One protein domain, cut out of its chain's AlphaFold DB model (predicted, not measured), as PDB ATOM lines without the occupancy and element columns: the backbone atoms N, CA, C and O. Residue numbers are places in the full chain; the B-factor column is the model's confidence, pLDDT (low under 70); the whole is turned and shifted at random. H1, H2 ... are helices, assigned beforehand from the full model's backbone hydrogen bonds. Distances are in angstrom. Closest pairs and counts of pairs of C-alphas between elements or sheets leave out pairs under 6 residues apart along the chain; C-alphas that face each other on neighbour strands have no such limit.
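Overview. This is residues 2 to 53 of the 74 residues of an uncharacterized protein of Planktothrix paucivesiculata PCC 9631 (UniProt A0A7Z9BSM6). Look for an open zigzag of three helices with no common core: the long H2 is the middle stroke, the short H1 turns back at one end of it, and H3 stands off beyond the other end, past the link of residues 31 to 38. No helix touches another. The printed part has 52 residues with three named helices, in the order H1, H2, H3, and no named strand; the class is all helix. It is extended, with a radius of gyration of the C-alphas of 16.9 A, and elongated, spanning 44 by 25 by 15 A.

Arrangement. Start at H2, residues 14 to 30, the longest helix. H1, residues 3 to 9, is close to it but not clearly touching; their closest C-alphas, those of Ile 9 and Lys 17, are 7.1 A apart. These two run opposite ways at a steep tilt of 67 degrees, only just short of about perpendicular. H3, residues 39 to 53, is apart from both H2 and H1. In H1, H2 and H3 every O i to N i+4 pair is within hydrogen-bond range.

Along the chain. Find C-alpha 14 at (144.574, 166.182, 158.995); from there H2 runs 24.8 A to C-alpha 30 at (155.556, 144.956, 152.431). H1 covers 10.2 A from Ser 3 to Ile 9. H3 covers 21.2 A from Gln 39 to C-alpha 53 at (132.920, 138.870, 144.434).

Size, cuts and confidence. The two C-alphas farthest apart, those of Pro 11 and Ser 40, are 44.3 A apart. Residues 2 to 8 and 21 to 53 stand free. The printed part has no cut; the link from H1 to H2 is tight, and that from H2 to H3 is short. Mean pLDDT of the printed part is 88.5, and residues 32 to 33 are under 70.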
ATOM      1  N   ASN A   2     155.191 155.832 172.581       72.62
ATOM      2  CA  ASN A   2     156.510 156.444 172.481       72.62
ATOM      3  C   ASN A   2     156.333 157.975 172.376       72.62
ATOM      4  O   ASN A   2     155.803 158.440 171.370       72.62
ATOM      5  N   SER A   3     156.697 158.737 173.419       76.00
ATOM      6  CA  SER A   3     156.425 160.193 173.530       76.00
ATOM      7  C   SER A   3     156.903 160.972 172.304       76.00
ATOM      8  O   SER A   3     156.199 161.832 171.785       76.00
ATOM      9  N   LEU A   4     158.057 160.567 171.773       77.50
ATOM     10  CA  LEU A   4     158.698 161.172 170.611       77.50
ATOM     11  C   LEU A   4     157.884 161.018 169.319       77.50
ATOM     12  O   LEU A   4     157.941 161.892 168.462       77.50
ATOM     13  N   LEU A   5     157.128 159.926 169.160       83.50
ATOM     14  CA  LEU A   5     156.261 159.737 167.989       83.50
ATOM     15  C   LEU A   5     155.035 160.642 168.080       83.50
ATOM     16  O   LEU A   5     154.651 161.269 167.098       83.50
ATOM     17  N   SER A   6     154.448 160.763 169.272       84.94
ATOM     18  CA  SER A   6     153.313 161.658 169.493       84.94
ATOM     19  C   SER A   6     153.685 163.118 169.226       84.94
ATOM     20  O   SER A   6     152.925 163.827 168.575       84.94
ATOM     21  N   GLU A   7     154.868 163.557 169.660       90.69
ATOM     22  CA  GLU A   7     155.379 164.912 169.406       90.69
ATOM     23  C   GLU A   7     155.572 165.215 167.910       90.69
ATOM     24  O   GLU A   7     155.371 166.353 167.493       90.69
ATOM     25  N   GLN A   8     155.891 164.207 167.090       90.06
ATOM     26  CA  GLN A   8     156.034 164.345 165.633       90.06
ATOM     27  C   GLN A   8     154.689 164.311 164.893       90.06
ATOM     28  O   GLN A   8     154.524 164.989 163.883       90.06
ATOM     29  N   ILE A   9     153.716 163.546 165.397       93.00
ATOM     30  CA  ILE A   9     152.416 163.342 164.739       93.00
ATOM     31  C   ILE A   9     151.421 164.452 165.092       93.00
ATOM     32  O   ILE A   9     150.634 164.871 164.244       93.00
ATOM     33  N   LEU A  10     151.405 164.932 166.338       94.06
ATOM     34  CA  LEU A  10     150.419 165.917 166.800       94.06
ATOM     35  C   LEU A  10     150.385 167.211 165.960       94.06
ATOM     36  O   LEU A  10     149.265 167.629 165.641       94.06
ATOM     37  N   PRO A  11     151.528 167.802 165.552       96.56
ATOM     38  CA  PRO A  11     151.558 169.032 164.757       96.56
ATOM     39  C   PRO A  11     151.045 168.878 163.323       96.56
ATOM     40  O   PRO A  11     150.712 169.884 162.701       96.56
ATOM     41  N   LEU A  12     150.975 167.651 162.796       96.62
ATOM     42  CA  LEU A  12     150.552 167.402 161.421       96.62
ATOM     43  C   LEU A  12     149.101 167.844 161.194       96.62
ATOM     44  O   LEU A  12     148.213 167.658 162.044       96.62
ATOM     45  N   THR A  13     148.844 168.380 160.008       97.62
ATOM     46  CA  THR A  13     147.490 168.619 159.510       97.62
ATOM     47  C   THR A  13     146.725 167.302 159.364       97.62
ATOM     48  O   THR A  13     147.298 166.213 159.362       97.62
ATOM     49  N   ILE A  14     145.398 167.379 159.225       95.38
ATOM     50  CA  ILE A  14     144.574 166.182 158.995       95.38
ATOM     51  C   ILE A  14     145.022 165.454 157.721       95.38
ATOM     52  O   ILE A  14     145.118 164.232 157.734       95.38
ATOM     53  N   SER A  15     145.346 166.187 156.652       96.31
ATOM     54  CA  SER A  15     145.791 165.583 155.392       96.31
ATOM     55  C   SER A  15     147.115 164.839 155.553       96.31
ATOM     56  O   SER A  15     147.233 163.711 155.097       96.31
ATOM     57  N   GLU A  16     148.090 165.433 156.242       96.38
ATOM     58  CA  GLU A  16     149.386 164.788 156.500       96.38
ATOM     59  C   GLU A  16     149.247 163.579 157.426       96.38
ATOM     60  O   GLU A  16     149.928 162.580 157.237       96.38
ATOM     61  N   LYS A  17     148.335 163.633 158.405       95.56
ATOM     62  CA  LYS A  17     148.018 162.472 159.248       95.56
ATOM     63  C   LYS A  17     147.418 161.336 158.432       95.56
ATOM     64  O   LYS A  17     147.785 160.191 158.656       95.56
ATOM     65  N   LEU A  18     146.505 161.643 157.510       95.75
ATOM     66  CA  LEU A  18     145.906 160.637 156.633       95.75
ATOM     67  C   LEU A  18     146.954 160.029 155.696       95.75
ATOM     68  O   LEU A  18     147.007 158.809 155.603       95.75
ATOM     69  N   GLN A  19     147.831 160.848 155.108       95.81
ATOM     70  CA  GLN A  19     148.936 160.352 154.285       95.81
ATOM     71  C   GLN A  19     149.893 159.473 155.095       95.81
ATOM     72  O   GLN A  19     150.239 158.384 154.673       95.81
ATOM     73  N   LEU A  20     150.266 159.898 156.304       94.94
ATOM     74  CA  LEU A  20     151.138 159.106 157.168       94.94
ATOM     75  C   LEU A  20     150.500 157.762 157.553       94.94
ATOM     76  O   LEU A  20     151.203 156.764 157.670       94.94
ATOM     77  N   ILE A  21     149.181 157.724 157.768       94.19
ATOM     78  CA  ILE A  21     148.459 156.468 158.013       94.19
ATOM     79  C   ILE A  21     148.547 155.553 156.787       94.19
ATOM     80  O   ILE A  21     148.806 154.366 156.964       94.19
ATOM     81  N   GLU A  22     148.355 156.092 155.581       93.75
ATOM     82  CA  GLU A  22     148.495 155.352 154.321       93.75
ATOM     83  C   GLU A  22     149.920 154.809 154.150       93.75
ATOM     84  O   GLU A  22     150.096 153.603 154.013       93.75
ATOM     85  N   ASP A  23     150.939 155.657 154.300       93.00
ATOM     86  CA  ASP A  23     152.346 155.276 154.147       93.00
ATOM     87  C   ASP A  23     152.761 154.192 155.163       93.00
ATOM     88  O   ASP A  23     153.469 153.235 154.836       93.00
ATOM     89  N   ILE A  24     152.306 154.313 156.419       91.25
ATOM     90  CA  ILE A  24     152.535 153.287 157.446       91.25
ATOM     91  C   ILE A  24     151.830 151.991 157.048       91.25
ATOM     92  O   ILE A  24     152.411 150.915 157.187       91.25
ATOM     93  N   TRP A  25     150.593 152.070 156.568       90.19
ATOM     94  CA  TRP A  25     149.842 150.892 156.159       90.19
ATOM     95  C   TRP A  25     150.526 150.153 155.003       90.19
ATOM     96  O   TRP A  25     150.717 148.940 155.091       90.19
ATOM     97  N   ASP A  26     150.997 150.878 153.990       87.62
ATOM     98  CA  ASP A  26     151.763 150.318 152.875       87.62
ATOM     99  C   ASP A  26     153.056 149.648 153.350       87.62
ATOM    100  O   ASP A  26     153.392 148.550 152.899       87.62
ATOM    101  N   SER A  27     153.747 150.243 154.329       86.25
ATOM    102  CA  SER A  27     154.953 149.639 154.907       86.25
ATOM    103  C   SER A  27     154.684 148.293 155.593       86.25
ATOM    104  O   SER A  27     155.505 147.384 155.502       86.25
ATOM    105  N   VAL A  28     153.516 148.123 156.226       82.12
ATOM    106  CA  VAL A  28     153.119 146.854 156.863       82.12
ATOM    107  C   VAL A  28     152.796 145.789 155.815       82.12
ATOM    108  O   VAL A  28     153.109 144.616 156.015       82.12
ATOM    109  N   VAL A  29     152.197 146.180 154.684       77.94
ATOM    110  CA  VAL A  29     151.892 145.258 153.577       77.94
ATOM    111  C   VAL A  29     153.170 144.675 152.971       77.94
ATOM    112  O   VAL A  29     153.186 143.498 152.614       77.94
ATOM    113  N   MET A  30     154.258 145.449 152.912       72.75
ATOM    114  CA  MET A  30     155.556 144.956 152.431       72.75
ATOM    115  C   MET A  30     156.119 143.810 153.286       72.75
ATOM    116  O   MET A  30     156.841 142.961 152.768       72.75
ATOM    117  N   ASP A  31     155.745 143.752 154.565       72.25
ATOM    118  CA  ASP A  31     156.141 142.701 155.503       72.25
ATOM    119  C   ASP A  31     155.074 141.603 155.669       72.25
ATOM    120  O   ASP A  31     155.223 140.721 156.517       72.25
ATOM    121  N   ALA A  32     154.001 141.599 154.870       67.00
ATOM    122  CA  ALA A  32     152.900 140.640 155.013       67.00
ATOM    123  C   ALA A  32     153.353 139.170 154.897       67.00
ATOM    124  O   ALA A  32     152.805 138.295 155.573       67.00
ATOM    125  N   ASP A  33     154.402 138.902 154.114       68.81
ATOM    126  CA  ASP A  33     155.009 137.572 153.973       68.81
ATOM    127  C   ASP A  33     155.676 137.068 155.269       68.81
ATOM    128  O   ASP A  33     155.911 135.865 155.419       68.81
ATOM    129  N   GLN A  34     155.944 137.953 156.239       73.62
ATOM    130  CA  GLN A  34     156.470 137.585 157.558       73.62
ATOM    131  C   GLN A  34     155.411 136.950 158.473       73.62
ATOM    132  O   GLN A  34     155.761 136.387 159.514       73.62
ATOM    133  N   ILE A  35     154.126 137.001 158.101       80.50
ATOM    134  CA  ILE A  35     153.031 136.365 158.842       80.50
ATOM    135  C   ILE A  35     152.550 135.141 158.047       80.50
ATOM    136  O   ILE A  35     151.617 135.236 157.245       80.50
ATOM    137  N   PRO A  36     153.169 133.960 158.241       83.50
ATOM    138  CA  PRO A  36     152.808 132.778 157.480       83.50
ATOM    139  C   PRO A  36     151.383 132.335 157.821       83.50
ATOM    140  O   PRO A  36     151.071 131.981 158.958       83.50
ATOM    141  N   LEU A  37     150.522 132.305 156.806       88.62
ATOM    142  CA  LEU A  37     149.179 131.749 156.923       88.62
ATOM    143  C   LEU A  37     149.210 130.227 156.789       88.62
ATOM    144  O   LEU A  37     149.843 129.680 155.875       88.62
ATOM    145  N   THR A  38     148.456 129.538 157.644       93.75
ATOM    146  CA  THR A  38     148.200 128.106 157.475       93.75
ATOM    147  C   THR A  38     147.395 127.860 156.198       93.75
ATOM    148  O   THR A  38     146.691 128.735 155.688       93.75
ATOM    149  N   GLN A  39     147.442 126.631 155.683       94.19
ATOM    150  CA  GLN A  39     146.645 126.256 154.515       94.19
ATOM    151  C   GLN A  39     145.140 126.473 154.745       94.19
ATOM    152  O   GLN A  39     144.454 126.957 153.851       94.19
ATOM    153  N   SER A  40     144.640 126.172 155.949       95.81
ATOM    154  CA  SER A  40     143.229 126.375 156.297       95.81
ATOM    155  C   SER A  40     142.833 127.853 156.322       95.81
ATOM    156  O   SER A  40     141.742 128.196 155.879       95.81
ATOM    157  N   GLN A  41     143.720 128.741 156.783       95.50
ATOM    158  CA  GLN A  41     143.486 130.185 156.746       95.50
ATOM    159  C   GLN A  41     143.442 130.707 155.307       95.50
ATOM    160  O   GLN A  41     142.531 131.457 154.973       95.50
ATOM    161  N   LYS A  42     144.369 130.268 154.442       92.75
ATOM    162  CA  LYS A  42     144.361 130.635 153.013       92.75
ATOM    163  C   LYS A  42     143.066 130.196 152.328       92.75
ATOM    164  O   LYS A  42     142.402 131.013 151.705       92.75
ATOM    165  N   GLN A  43     142.652 128.946 152.541       96.25
ATOM    166  CA  GLN A  43     141.397 128.415 151.995       96.25
ATOM    167  C   GLN A  43     140.168 129.208 152.456       96.25
ATOM    168  O   GLN A  43     139.256 129.451 151.668       96.25
ATOM    169  N   GLU A  44     140.130 129.626 153.723       96.38
ATOM    170  CA  GLU A  44     139.029 130.442 154.233       96.38
ATOM    171  C   GLU A  44     139.029 131.855 153.634       96.38
ATOM    172  O   GLU A  44     137.958 132.380 153.320       96.38
ATOM    173  N   LEU A  45     140.201 132.464 153.433       94.00
ATOM    174  CA  LEU A  45     140.314 133.756 152.752       94.00
ATOM    175  C   LEU A  45     139.843 133.659 151.296       94.00
ATOM    176  O   LEU A  45     139.010 134.467 150.887       94.00
ATOM    177  N   ASP A  46     140.281 132.636 150.560       94.25
ATOM    178  CA  ASP A  46     139.860 132.391 149.176       94.25
ATOM    179  C   ASP A  46     138.337 132.206 149.086       94.25
ATOM    180  O   ASP A  46     137.671 132.810 148.243       94.25
ATOM    181  N   ARG A  47     137.750 131.432 150.012       94.62
ATOM    182  CA  ARG A  47     136.297 131.221 150.094       94.62
ATOM    183  C   ARG A  47     135.542 132.530 150.342       94.62
ATOM    184  O   ARG A  47     134.507 132.766 149.717       94.62
ATOM    185  N   ARG A  48     136.025 133.376 151.258       92.38
ATOM    186  CA  ARG A  48     135.401 134.676 151.565       92.38
ATOM    187  C   ARG A  48     135.531 135.657 150.413       92.38
ATOM    188  O   ARG A  48     134.563 136.353 150.129       92.38
ATOM    189  N   LEU A  49     136.681 135.686 149.743       90.56
ATOM    190  CA  LEU A  49     136.907 136.549 148.590       90.56
ATOM    191  C   LEU A  49     135.983 136.165 147.432       90.56
ATOM    192  O   LEU A  49     135.301 137.028 146.887       90.56
ATOM    193  N   ALA A  50     135.882 134.869 147.125       90.56
ATOM    194  CA  ALA A  50     134.943 134.369 146.129       90.56
ATOM    195  C   ALA A  50     133.490 134.683 146.517       90.56
ATOM    196  O   ALA A  50     132.695 135.084 145.672       90.56
ATOM    197  N   SER A  51     133.127 134.547 147.797       86.94
ATOM    198  CA  SER A  51     131.796 134.949 148.266       86.94
ATOM    199  C   SER A  51     131.559 136.444 148.069       86.94
ATOM    200  O   SER A  51     130.491 136.807 147.603       86.94
ATOM    201  N   TYR A  52     132.533 137.295 148.395       82.94
ATOM    202  CA  TYR A  52     132.433 138.746 148.251       82.94
ATOM    203  C   TYR A  52     132.264 139.179 146.792       82.94
ATOM    204  O   TYR A  52     131.396 139.988 146.494       82.94
ATOM    205  N   GLN A  53     133.027 138.590 145.871       83.81
ATOM    206  CA  GLN A  53     132.920 138.870 144.434       83.81
ATOM    207  C   GLN A  53     131.562 138.476 143.836       83.81
ATOM    208  O   GLN A  53     131.156 139.037 142.824       83.81
TER     209      GLN A  53